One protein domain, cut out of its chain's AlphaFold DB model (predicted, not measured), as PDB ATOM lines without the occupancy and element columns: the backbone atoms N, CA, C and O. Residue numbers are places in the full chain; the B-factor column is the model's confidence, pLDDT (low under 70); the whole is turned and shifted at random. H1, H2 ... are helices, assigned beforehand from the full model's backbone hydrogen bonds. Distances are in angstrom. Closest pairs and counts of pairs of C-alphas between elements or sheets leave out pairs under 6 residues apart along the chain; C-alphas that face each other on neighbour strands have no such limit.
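What this domain is: This is residues 79 to 130 and 149 to 191 of the 214 residues of an uncharacterized protein of Cryptococcus gattii VGIV IND107 (UniProt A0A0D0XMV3). A rounded cluster of helices crossing at steep angles: the two longest, H2 and H4, stay apart and are bridged by H1, H3 and H5. The 95 printed residues include five named helices, H1 to H5 in chain order, and no named strand; the class is all helix. The whole is compact, with a radius of gyration of the C-alphas of 12.5 A and spans of 35 by 32 by 26 A.

Where its parts are: Find C-alpha 79 at (154.827, 287.538, 354.248), where H1, residues 79 to 87, begins. H2, residues 93 to 111, runs 27.0 A; H3, residues 115 to 126, runs 16.4 A. Past the cut, H4, residues 150 to 167, runs 25.8 A, and H5, residues 175 to 187, ends at C-alpha 187, (165.772, 280.301, 364.808).

How they stand to each other: Look first at H1: it touches residues 93 to 100 of H2 alone, closest at the C-alphas of Thr 84 and Ala 96, 5.6 A, at a steep tilt of 62 degrees, opposite ways. Residues 104 to 108 of H2 alone touch residues 115 to 116 of H3 alone, closest at the C-alphas of Gln 108 and Pro 115, 5.5 A. H3 and H4 are about perpendicular at 87 degrees and touch, closest at the C-alphas of Ala 126 and Gly 157, 4.8 A. H1 and H5 are apart. In each of the five helices, every O i to N i+4 pair is within hydrogen-bond range.

The domain as a whole: The farthest C-alphas, Asn 149 and Gly 172, are 37.3 A apart. Residues 131 to 148 are not printed; C-alphas 130 and 149 are 9.0 A apart across this cut. No link printed whole is long, and no printed residue has pLDDT under 70.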
ATOM      1  N   THR A  79     153.479 287.472 353.668       92.88
ATOM      2  CA  THR A  79     154.827 287.538 354.248       92.88
ATOM      3  C   THR A  79     155.908 287.463 353.167       92.88
ATOM      4  O   THR A  79     156.868 288.235 353.211       92.88
ATOM      5  N   LEU A  80     155.736 286.587 352.171       94.69
ATOM      6  CA  LEU A  80     156.682 286.431 351.063       94.69
ATOM      7  C   LEU A  80     156.652 287.629 350.113       94.69
ATOM      8  O   LEU A  80     157.716 288.085 349.688       94.69
ATOM      9  N   ASP A  81     155.474 288.180 349.810       94.56
ATOM     10  CA  ASP A  81     155.390 289.394 348.989       94.56
ATOM     11  C   ASP A  81     156.048 290.581 349.707       94.56
ATOM     12  O   ASP A  81     156.845 291.307 349.112       94.56
ATOM     13  N   LEU A  82     155.817 290.734 351.017       95.25
ATOM     14  CA  LEU A  82     156.441 291.802 351.797       95.25
ATOM     15  C   LEU A  82     157.969 291.659 351.854       95.25
ATOM     16  O   LEU A  82     158.676 292.654 351.692       95.25
ATOM     17  N   LEU A  83     158.483 290.436 352.009       96.38
ATOM     18  CA  LEU A  83     159.919 290.157 351.958       96.38
ATOM     19  C   LEU A  83     160.498 290.458 350.571       96.38
ATOM     20  O   LEU A  83     161.532 291.118 350.469       96.38
ATOM     21  N   THR A  84     159.807 290.044 349.508       96.50
ATOM     22  CA  THR A  84     160.206 290.324 348.119       96.50
ATOM     23  C   THR A  84     160.300 291.831 347.881       96.50
ATOM     24  O   THR A  84     161.304 292.316 347.357       96.50
ATOM     25  N   ASN A  85     159.305 292.597 348.338       96.00
ATOM     26  CA  ASN A  85     159.288 294.055 348.223       96.00
ATOM     27  C   ASN A  85     160.424 294.720 349.027       96.00
ATOM     28  O   ASN A  85     160.970 295.727 348.585       96.00
ATOM     29  N   CYS A  86     160.814 294.161 350.179       95.69
ATOM     30  CA  CYS A  86     161.966 294.635 350.957       95.69
ATOM     31  C   CYS A  86     163.324 294.308 350.310       95.69
ATOM     32  O   CYS A  86     164.284 295.051 350.517       95.69
ATOM     33  N   LEU A  87     163.424 293.217 349.546       95.50
ATOM     34  CA  LEU A  87     164.637 292.850 348.806       95.50
ATOM     35  C   LEU A  87     164.785 293.590 347.475       95.50
ATOM     36  O   LEU A  87     165.909 293.788 347.009       95.50
ATOM     37  N   MET A  88     163.666 293.986 346.869       96.00
ATOM     38  CA  MET A  88     163.621 294.647 345.572       96.00
ATOM     39  C   MET A  88     164.404 295.964 345.568       96.00
ATOM     40  O   MET A  88     164.198 296.846 346.399       96.00
ATOM     41  N   LYS A  89     165.274 296.122 344.566       94.62
ATOM     42  CA  LYS A  89     166.015 297.358 344.287       94.62
ATOM     43  C   LYS A  89     165.714 297.820 342.867       94.62
ATOM     44  O   LYS A  89     165.580 296.992 341.970       94.62
ATOM     45  N   HIS A  90     165.604 299.132 342.662       95.12
ATOM     46  CA  HIS A  90     165.341 299.736 341.346       95.12
ATOM     47  C   HIS A  90     164.103 299.166 340.619       95.12
ATOM     48  O   HIS A  90     164.096 299.070 339.398       95.12
ATOM     49  N   GLY A  91     163.080 298.719 341.357       96.00
ATOM     50  CA  GLY A  91     161.866 298.127 340.775       96.00
ATOM     51  C   GLY A  91     162.038 296.724 340.169       96.00
ATOM     52  O   GLY A  91     161.094 296.192 339.590       96.00
ATOM     53  N   LYS A  92     163.209 296.088 340.309       96.81
ATOM     54  CA  LYS A  92     163.487 294.753 339.752       96.81
ATOM     55  C   LYS A  92     162.852 293.639 340.596       96.81
ATOM     56  O   LYS A  92     163.532 292.972 341.377       96.81
ATOM     57  N   LYS A  93     161.534 293.443 340.460       95.38
ATOM     58  CA  LYS A  93     160.776 292.434 341.230       95.38
ATOM     59  C   LYS A  93     161.167 290.997 340.873       95.38
ATOM     60  O   LYS A  93     161.264 290.165 341.768       95.38
ATOM     61  N   SER A  94     161.440 290.716 339.600       96.56
ATOM     62  CA  SER A  94     161.840 289.384 339.124       96.56
ATOM     63  C   SER A  94     163.141 288.900 339.769       96.56
ATOM     64  O   SER A  94     163.215 287.767 340.236       96.56
ATOM     65  N   ASP A  95     164.149 289.766 339.862       96.69
ATOM     66  CA  ASP A  95     165.421 289.434 340.507       96.69
ATOM     67  C   ASP A  95     165.248 289.215 342.015       96.69
ATOM     68  O   ASP A  95     165.801 288.266 342.568       96.69
ATOM     69  N   ALA A  96     164.410 290.023 342.674       97.25
ATOM     70  CA  ALA A  96     164.071 289.810 344.079       97.25
ATOM     71  C   ALA A  96     163.363 288.463 344.299       97.25
ATOM     72  O   ALA A  96     163.717 287.738 345.222       97.25
ATOM     73  N   GLN A  97     162.416 288.085 343.435       96.19
ATOM     74  CA  GLN A  97     161.732 286.788 343.512       96.19
ATOM     75  C   GLN A  97     162.701 285.610 343.349       96.19
ATOM     76  O   GLN A  97     162.609 284.644 344.106       96.19
ATOM     77  N   LYS A  98     163.666 285.708 342.421       96.69
ATOM     78  CA  LYS A  98     164.734 284.705 342.270       96.69
ATOM     79  C   LYS A  98     165.557 284.568 343.549       96.69
ATOM     80  O   LYS A  98     165.786 283.455 344.007       96.69
ATOM     81  N   MET A  99     165.943 285.688 344.163       96.62
ATOM     82  CA  MET A  99     166.667 285.671 345.438       96.62
ATOM     83  C   MET A  99     165.856 284.998 346.553       96.62
ATOM     84  O   MET A  99     166.395 284.180 347.294       96.62
ATOM     85  N   VAL A 100     164.556 285.296 346.666       96.75
ATOM     86  CA  VAL A 100     163.674 284.645 347.655       96.75
ATOM     87  C   VAL A 100     163.603 283.141 347.423       96.75
ATOM     88  O   VAL A 100     163.730 282.374 348.376       96.75
ATOM     89  N   HIS A 101     163.454 282.711 346.171       96.38
ATOM     90  CA  HIS A 101     163.458 281.294 345.823       96.38
ATOM     91  C   HIS A 101     164.770 280.607 346.236       96.38
ATOM     92  O   HIS A 101     164.734 279.570 346.896       96.38
ATOM     93  N   ASN A 102     165.918 281.229 345.949       97.12
ATOM     94  CA  ASN A 102     167.227 280.724 346.363       97.12
ATOM     95  C   ASN A 102     167.350 280.616 347.892       97.12
ATOM     96  O   ASN A 102     167.853 279.618 348.399       97.12
ATOM     97  N   ILE A 103     166.871 281.617 348.640       97.19
ATOM     98  CA  ILE A 103     166.868 281.593 350.112       97.19
ATOM     99  C   ILE A 103     166.047 280.404 350.625       97.19
ATOM    100  O   ILE A 103     166.518 279.665 351.487       97.19
ATOM    101  N   LEU A 104     164.843 280.192 350.086       96.69
ATOM    102  CA  LEU A 104     163.978 279.078 350.484       96.69
ATOM    103  C   LEU A 104     164.613 277.718 350.162       96.69
ATOM    104  O   LEU A 104     164.572 276.824 351.005       96.69
ATOM    105  N   ALA A 105     165.249 277.582 348.995       97.06
ATOM    106  CA  ALA A 105     165.964 276.367 348.609       97.06
ATOM    107  C   ALA A 105     167.134 276.058 349.562       97.06
ATOM    108  O   ALA A 105     167.318 274.913 349.968       97.06
ATOM    109  N   LEU A 106     167.891 277.077 349.984       96.69
ATOM    110  CA  LEU A 106     168.992 276.920 350.941       96.69
ATOM    111  C   LEU A 106     168.508 276.524 352.341       96.69
ATOM    112  O   LEU A 106     169.132 275.686 352.996       96.69
ATOM    113  N   LEU A 107     167.393 277.101 352.798       96.62
ATOM    114  CA  LEU A 107     166.769 276.735 354.072       96.62
ATOM    115  C   LEU A 107     166.276 275.286 354.050       96.62
ATOM    116  O   LEU A 107     166.544 274.536 354.990       96.62
ATOM    117  N   GLN A 108     165.620 274.879 352.962       96.56
ATOM    118  CA  GLN A 108     165.173 273.501 352.772       96.56
ATOM    119  C   GLN A 108     166.357 272.530 352.701       96.56
ATOM    120  O   GLN A 108     166.305 271.476 353.325       96.56
ATOM    121  N   GLY A 109     167.437 272.888 352.000       96.19
ATOM    122  CA  GLY A 109     168.643 272.061 351.917       96.19
ATOM    123  C   GLY A 109     169.370 271.893 353.254       96.19
ATOM    124  O   GLY A 109     170.019 270.878 353.462       96.19
ATOM    125  N   SER A 110     169.244 272.868 354.161       94.25
ATOM    126  CA  SER A 110     169.918 272.851 355.467       94.25
ATOM    127  C   SER A 110     169.093 272.160 356.557       94.25
ATOM    128  O   SER A 110     169.654 271.530 357.444       94.25
ATOM    129  N   THR A 111     167.763 272.300 356.520       93.75
ATOM    130  CA  THR A 111     166.869 271.796 357.578       93.75
ATOM    131  C   THR A 111     166.063 270.570 357.166       93.75
ATOM    132  O   THR A 111     165.605 269.849 358.038       93.75
ATOM    133  N   HIS A 112     165.868 270.322 355.867       94.38
ATOM    134  CA  HIS A 112     164.924 269.334 355.317       94.38
ATOM    135  C   HIS A 112     163.453 269.541 355.727       94.38
ATOM    136  O   HIS A 112     162.606 268.687 355.469       94.38
ATOM    137  N   LEU A 113     163.125 270.690 356.322       94.44
ATOM    138  CA  LEU A 113     161.769 271.081 356.691       94.44
ATOM    139  C   LEU A 113     161.168 272.030 355.640       94.44
ATOM    140  O   LEU A 113     161.901 272.649 354.861       94.44
ATOM    141  N   PRO A 114     159.831 272.191 355.616       94.75
ATOM    142  CA  PRO A 114     159.197 273.207 354.782       94.75
ATOM    143  C   PRO A 114     159.740 274.609 355.142       94.75
ATOM    144  O   PRO A 114     159.617 275.037 356.293       94.75
ATOM    145  N   PRO A 115     160.311 275.368 354.185       95.06
ATOM    146  CA  PRO A 115     161.035 276.605 354.492       95.06
ATOM    147  C   PRO A 115     160.111 277.798 354.783       95.06
ATOM    148  O   PRO A 115     160.496 278.732 355.485       95.06
ATOM    149  N   GLN A 116     158.875 277.777 354.281       93.12
ATOM    150  CA  GLN A 116     157.896 278.849 354.483       93.12
ATOM    151  C   GLN A 116     157.498 279.055 355.962       93.12
ATOM    152  O   GLN A 116     157.570 280.196 356.428       93.12
ATOM    153  N   PRO A 117     157.105 278.020 356.737       94.88
ATOM    154  CA  PRO A 117     156.815 278.191 358.161       94.88
ATOM    155  C   PRO A 117     158.052 278.594 358.971       94.88
ATOM    156  O   PRO A 117     157.928 279.448 359.845       94.88
ATOM    157  N   LEU A 118     159.240 278.073 358.640       95.88
ATOM    158  CA  LEU A 118     160.498 278.475 359.284       95.88
ATOM    159  C   LEU A 118     160.778 279.970 359.095       95.88
ATOM    160  O   LEU A 118     161.083 280.691 360.047       95.88
ATOM    161  N   LEU A 119     160.601 280.464 357.870       96.00
ATOM    162  CA  LEU A 119     160.765 281.877 357.554       96.00
ATOM    163  C   LEU A 119     159.752 282.735 358.323       96.00
ATOM    164  O   LEU A 119     160.129 283.738 358.928       96.00
ATOM    165  N   ARG A 120     158.478 282.333 358.384       95.50
ATOM    166  CA  ARG A 120     157.474 283.046 359.192       95.50
ATOM    167  C   ARG A 120     157.844 283.061 360.676       95.50
ATOM    168  O   ARG A 120     157.788 284.119 361.297       95.50
ATOM    169  N   GLN A 121     158.264 281.926 361.229       96.62
ATOM    170  CA  GLN A 121     158.655 281.807 362.633       96.62
ATOM    171  C   GLN A 121     159.851 282.704 362.969       96.62
ATOM    172  O   GLN A 121     159.787 283.464 363.932       96.62
ATOM    173  N   SER A 122     160.904 282.686 362.149       97.25
ATOM    174  CA  SER A 122     162.065 283.567 362.339       97.25
ATOM    175  C   SER A 122     161.685 285.054 362.325       97.25
ATOM    176  O   SER A 122     162.129 285.809 363.188       97.25
ATOM    177  N   ILE A 123     160.803 285.481 361.412       97.00
ATOM    178  CA  ILE A 123     160.314 286.866 361.369       97.00
ATOM    179  C   ILE A 123     159.528 287.206 362.635       97.00
ATOM    180  O   ILE A 123     159.690 288.305 363.163       97.00
ATOM    181  N   LEU A 124     158.685 286.293 363.126       96.31
ATOM    182  CA  LEU A 124     157.917 286.513 364.351       96.31
ATOM    183  C   LEU A 124     158.841 286.714 365.557       96.31
ATOM    184  O   LEU A 124     158.647 287.687 366.289       96.31
ATOM    185  N   LEU A 125     159.871 285.875 365.703       96.94
ATOM    186  CA  LEU A 125     160.886 285.994 366.759       96.94
ATOM    187  C   LEU A 125     161.676 287.307 366.660       96.94
ATOM    188  O   LEU A 125     161.914 287.967 367.667       96.94
ATOM    189  N   ALA A 126     162.029 287.724 365.443       96.75
ATOM    190  CA  ALA A 126     162.736 288.976 365.183       96.75
ATOM    191  C   ALA A 126     161.862 290.236 365.344       96.75
ATOM    192  O   ALA A 126     162.386 291.352 365.373       96.75
ATOM    193  N   SER A 127     160.532 290.104 365.374       96.12
ATOM    194  CA  SER A 127     159.624 291.248 365.262       96.12
ATOM    195  C   SER A 127     159.400 291.978 366.599       96.12
ATOM    196  O   SER A 127     158.838 291.405 367.538       96.12
ATOM    197  N   PRO A 128     159.720 293.284 366.705       97.00
ATOM    198  CA  PRO A 128     159.390 294.061 367.894       97.00
ATOM    199  C   PRO A 128     157.891 294.363 367.965       97.00
ATOM    200  O   PRO A 128     157.241 294.596 366.948       97.00
ATOM    201  N   SER A 129     157.337 294.416 369.177       95.25
ATOM    202  CA  SER A 129     155.939 294.820 369.410       95.25
ATOM    203  C   SER A 129     155.749 296.340 369.425       95.25
ATOM    204  O   SER A 129     154.654 296.845 369.181       95.25
ATOM    205  N   ILE A 130     156.817 297.084 369.713       96.12
ATOM    206  CA  ILE A 130     156.804 298.531 369.933       96.12
ATOM    207  C   ILE A 130     157.901 299.162 369.074       96.12
ATOM    208  O   ILE A 130     158.983 298.596 368.925       96.12
ATOM    209  N   ASN A 149     151.492 297.836 364.370       96.44
ATOM    210  CA  ASN A 149     150.520 296.944 363.729       96.44
ATOM    211  C   ASN A 149     151.230 295.697 363.159       96.44
ATOM    212  O   ASN A 149     152.410 295.772 362.828       96.44
ATOM    213  N   GLU A 150     150.530 294.581 362.965       95.12
ATOM    214  CA  GLU A 150     151.087 293.298 362.508       95.12
ATOM    215  C   GLU A 150     151.941 293.434 361.238       95.12
ATOM    216  O   GLU A 150     153.109 293.049 361.222       95.12
ATOM    217  N   ARG A 151     151.420 294.104 360.201       95.00
ATOM    218  CA  ARG A 151     152.178 294.386 358.968       95.00
ATOM    219  C   ARG A 151     153.447 295.212 359.218       95.00
ATOM    220  O   ARG A 151     154.442 295.072 358.512       95.00
ATOM    221  N   GLN A 152     153.417 296.111 360.200       96.81
ATOM    222  CA  GLN A 152     154.582 296.919 360.562       96.81
ATOM    223  C   GLN A 152     155.602 296.088 361.348       96.81
ATOM    224  O   GLN A 152     156.798 296.243 361.117       96.81
ATOM    225  N   ARG A 153     155.135 295.186 362.224       96.88
ATOM    226  CA  ARG A 153     155.973 294.243 362.977       96.88
ATOM    227  C   ARG A 153     156.727 293.308 362.040       96.88
ATOM    228  O   ARG A 153     157.949 293.225 362.129       96.88
ATOM    229  N   THR A 154     156.023 292.680 361.100       96.81
ATOM    230  CA  THR A 154     156.631 291.776 360.111       96.81
ATOM    231  C   THR A 154     157.647 292.509 359.239       96.81
ATOM    232  O   THR A 154     158.773 292.039 359.080       96.81
ATOM    233  N   ARG A 155     157.312 293.714 358.756       97.06
ATOM    234  CA  ARG A 155     158.251 294.560 358.003       97.06
ATOM    235  C   ARG A 155     159.495 294.926 358.811       97.06
ATOM    236  O   ARG A 155     160.593 294.909 358.261       97.06
ATOM    237  N   GLN A 156     159.334 295.276 360.086       97.31
ATOM    238  CA  GLN A 156     160.458 295.637 360.949       97.31
ATOM    239  C   GLN A 156     161.362 294.430 361.227       97.31
ATOM    240  O   GLN A 156     162.579 294.571 361.144       97.31
ATOM    241  N   GLY A 157     160.776 293.254 361.476       97.19
ATOM    242  CA  GLY A 157     161.514 291.999 361.640       97.19
ATOM    243  C   GLY A 157     162.334 291.649 360.397       97.19
ATOM    244  O   GLY A 157     163.538 291.432 360.497       97.19
ATOM    245  N   ILE A 158     161.726 291.719 359.205       97.44
ATOM    246  CA  ILE A 158     162.442 291.514 357.933       97.44
ATOM    247  C   ILE A 158     163.583 292.527 357.781       97.44
ATOM    248  O   ILE A 158     164.704 292.146 357.454       97.44
ATOM    249  N   ALA A 159     163.331 293.811 358.048       96.69
ATOM    250  CA  ALA A 159     164.357 294.846 357.935       96.69
ATOM    251  C   ALA A 159     165.554 294.597 358.871       96.69
ATOM    252  O   ALA A 159     166.694 294.842 358.480       96.69
ATOM    253  N   TRP A 160     165.316 294.092 360.084       96.94
ATOM    254  CA  TRP A 160     166.381 293.734 361.018       96.94
ATOM    255  C   TRP A 160     167.164 292.501 360.577       96.94
ATOM    256  O   TRP A 160     168.390 292.559 360.574       96.94
ATOM    257  N   ILE A 161     166.499 291.446 360.106       96.62
ATOM    258  CA  ILE A 161     167.184 290.266 359.551       96.62
ATOM    259  C   ILE A 161     168.079 290.674 358.371       96.62
ATOM    260  O   ILE A 161     169.247 290.300 358.311       96.62
ATOM    261  N   LEU A 162     167.573 291.512 357.459       95.94
ATOM    262  CA  LEU A 162     168.363 292.018 356.332       95.94
ATOM    263  C   LEU A 162     169.556 292.863 356.792       95.94
ATOM    264  O   LEU A 162     170.648 292.720 356.246       95.94
ATOM    265  N   LYS A 163     169.368 293.714 357.806       95.62
ATOM    266  CA  LYS A 163     170.440 294.537 358.378       95.62
ATOM    267  C   LYS A 163     171.527 293.680 359.035       95.62
ATOM    268  O   LYS A 163     172.709 293.964 358.847       95.62
ATOM    269  N   ALA A 164     171.150 292.640 359.775       94.81
ATOM    270  CA  ALA A 164     172.093 291.717 360.406       94.81
ATOM    271  C   ALA A 164     172.883 290.921 359.349       94.81
ATOM    272  O   ALA A 164     174.117 290.925 359.362       94.81
ATOM    273  N   ALA A 165     172.189 290.398 358.333       94.00
ATOM    274  CA  ALA A 165     172.809 289.707 357.202       94.00
ATOM    275  C   ALA A 165     173.780 290.602 356.399       94.00
ATOM    276  O   ALA A 165     174.759 290.114 355.826       94.00
ATOM    277  N   GLU A 166     173.523 291.913 356.324       92.12
ATOM    278  CA  GLU A 166     174.416 292.886 355.681       92.12
ATOM    279  C   GLU A 166     175.642 293.238 356.530       92.12
ATOM    280  O   GLU A 166     176.726 293.410 355.971       92.12
ATOM    281  N   LYS A 167     175.506 293.306 357.859       87.75
ATOM    282  CA  LYS A 167     176.629 293.573 358.769       87.75
ATOM    283  C   LYS A 167     177.677 292.457 358.712       87.75
ATOM    284  O   LYS A 167     178.873 292.731 358.720       87.75
ATOM    285  N   GLY A 168     177.234 291.209 358.557       72.69
ATOM    286  CA  GLY A 168     178.085 290.029 358.380       72.69
ATOM    287  C   GLY A 168     178.694 289.864 356.980       72.69
ATOM    288  O   GLY A 168     179.051 288.745 356.604       72.69
ATOM    289  N   ARG A 169     178.788 290.930 356.166       77.25
ATOM    290  CA  ARG A 169     179.316 290.872 354.792       77.25
ATOM    291  C   ARG A 169     180.794 290.467 354.781       77.25
ATOM    292  O   ARG A 169     181.689 291.302 354.733       77.25
ATOM    293  N   LYS A 170     181.038 289.161 354.723       75.44
ATOM    294  CA  LYS A 170     182.318 288.580 354.314       75.44
ATOM    295  C   LYS A 170     182.344 288.496 352.784       75.44
ATOM    296  O   LYS A 170     181.342 288.115 352.165       75.44
ATOM    297  N   GLY A 171     183.447 288.932 352.174       76.69
ATOM    298  CA  GLY A 171     183.639 288.873 350.722       76.69
ATOM    299  C   GLY A 171     183.461 287.445 350.192       76.69
ATOM    300  O   GLY A 171     183.783 286.488 350.887       76.69
ATOM    301  N   GLY A 172     182.891 287.299 348.993       81.25
ATOM    302  CA  GLY A 172     182.725 286.003 348.315       81.25
ATOM    303  C   GLY A 172     181.410 285.256 348.573       81.25
ATOM    304  O   GLY A 172     181.034 284.415 347.767       81.25
ATOM    305  N   VAL A 173     180.653 285.579 349.628       89.19
ATOM    306  CA  VAL A 173     179.353 284.921 349.885       89.19
ATOM    307  C   VAL A 173     178.237 285.622 349.103       89.19
ATOM    308  O   VAL A 173     178.170 286.858 349.078       89.19
ATOM    309  N   SER A 174     177.330 284.863 348.482       92.69
ATOM    310  CA  SER A 174     176.160 285.448 347.818       92.69
ATOM    311  C   SER A 174     175.203 286.075 348.844       92.69
ATOM    312  O   SER A 174     175.196 285.733 350.030       92.69
ATOM    313  N   ARG A 175     174.405 287.062 348.420       92.50
ATOM    314  CA  ARG A 175     173.476 287.758 349.328       92.50
ATOM    315  C   ARG A 175     172.413 286.812 349.887       92.50
ATOM    316  O   ARG A 175     172.120 286.892 351.075       92.50
ATOM    317  N   ASP A 176     171.928 285.898 349.058       94.62
ATOM    318  CA  ASP A 176     170.898 284.914 349.393       94.62
ATOM    319  C   ASP A 176     171.382 283.969 350.499       94.62
ATOM    320  O   ASP A 176     170.702 283.777 351.504       94.62
ATOM    321  N   GLN A 177     172.620 283.478 350.380       94.50
ATOM    322  CA  GLN A 177     173.243 282.618 351.390       94.50
ATOM    323  C   GLN A 177     173.422 283.315 352.736       94.50
ATOM    324  O   GLN A 177     173.223 282.690 353.775       94.50
ATOM    325  N   ARG A 178     173.778 284.606 352.748       94.62
ATOM    326  CA  ARG A 178     173.881 285.368 354.003       94.62
ATOM    327  C   ARG A 178     172.531 285.495 354.698       94.62
ATOM    328  O   ARG A 178     172.458 285.290 355.900       94.62
ATOM    329  N   ILE A 179     171.475 285.795 353.942       95.81
ATOM    330  CA  ILE A 179     170.126 285.934 354.503       95.81
ATOM    331  C   ILE A 179     169.628 284.588 355.038       95.81
ATOM    332  O   ILE A 179     169.108 284.544 356.146       95.81
ATOM    333  N   ALA A 180     169.833 283.491 354.302       96.00
ATOM    334  CA  ALA A 180     169.455 282.154 354.762       96.00
ATOM    335  C   ALA A 180     170.177 281.763 356.065       96.00
ATOM    336  O   ALA A 180     169.540 281.286 356.998       96.00
ATOM    337  N   LYS A 181     171.488 282.030 356.161       95.12
ATOM    338  CA  LYS A 181     172.267 281.803 357.391       95.12
ATOM    339  C   LYS A 181     171.755 282.634 358.563       95.12
ATOM    340  O   LYS A 181     171.638 282.110 359.663       95.12
ATOM    341  N   GLU A 182     171.418 283.898 358.326       95.94
ATOM    342  CA  GLU A 182     170.881 284.765 359.377       95.94
ATOM    343  C   GLU A 182     169.512 284.278 359.865       95.94
ATOM    344  O   GLU A 182     169.252 284.266 361.062       95.94
ATOM    345  N   VAL A 183     168.647 283.811 358.958       97.00
ATOM    346  CA  VAL A 183     167.353 283.210 359.321       97.00
ATOM    347  C   VAL A 183     167.541 281.989 360.225       97.00
ATOM    348  O   VAL A 183     166.838 281.877 361.227       97.00
ATOM    349  N   LEU A 184     168.503 281.113 359.924       96.25
ATOM    350  CA  LEU A 184     168.837 279.972 360.787       96.25
ATOM    351  C   LEU A 184     169.364 280.430 362.154       96.25
ATOM    352  O   LEU A 184     168.861 279.977 363.177       96.25
ATOM    353  N   ALA A 185     170.272 281.409 362.189       96.31
ATOM    354  CA  ALA A 185     170.797 281.963 363.439       96.31
ATOM    355  C   ALA A 185     169.706 282.616 364.313       96.31
ATOM    356  O   ALA A 185     169.778 282.584 365.543       96.31
ATOM    357  N   VAL A 186     168.672 283.205 363.699       97.44
ATOM    358  CA  VAL A 186     167.495 283.721 364.417       97.44
ATOM    359  C   VAL A 186     166.686 282.575 365.022       97.44
ATOM    360  O   VAL A 186     166.267 282.683 366.172       97.44
ATOM    361  N   LEU A 187     166.479 281.479 364.289       96.88
ATOM    362  CA  LEU A 187     165.772 280.301 364.808       96.88
ATOM    363  C   LEU A 187     166.522 279.646 365.977       96.88
ATOM    364  O   LEU A 187     165.887 279.169 366.913       96.88
ATOM    365  N   GLU A 188     167.853 279.678 365.947       96.12
ATOM    366  CA  GLU A 188     168.727 279.169 367.012       96.12
ATOM    367  C   GLU A 188     168.871 280.128 368.208       96.12
ATOM    368  O   GLU A 188     169.425 279.746 369.237       96.12
ATOM    369  N   GLY A 189     168.397 281.374 368.103       95.38
ATOM    370  CA  GLY A 189     168.517 282.361 369.183       95.38
ATOM    371  C   GLY A 189     169.862 283.102 369.242       95.38
ATOM    372  O   GLY A 189     170.108 283.837 370.193       95.38
ATOM    373  N   GLN A 190     170.742 282.942 368.248       94.81
ATOM    374  CA  GLN A 190     172.127 283.452 368.277       94.81
ATOM    375  C   GLN A 190     172.347 284.752 367.481       94.81
ATOM    376  O   GLN A 190     173.469 285.248 367.376       94.81
ATOM    377  N   SER A 191     171.288 285.322 366.907       95.50
ATOM    378  CA  SER A 191     171.388 286.515 366.055       95.50
ATOM    379  C   SER A 191     171.589 287.828 366.833       95.50
ATOM    380  O   SER A 191     171.126 287.992 367.965       95.50
TER     381      SER A 191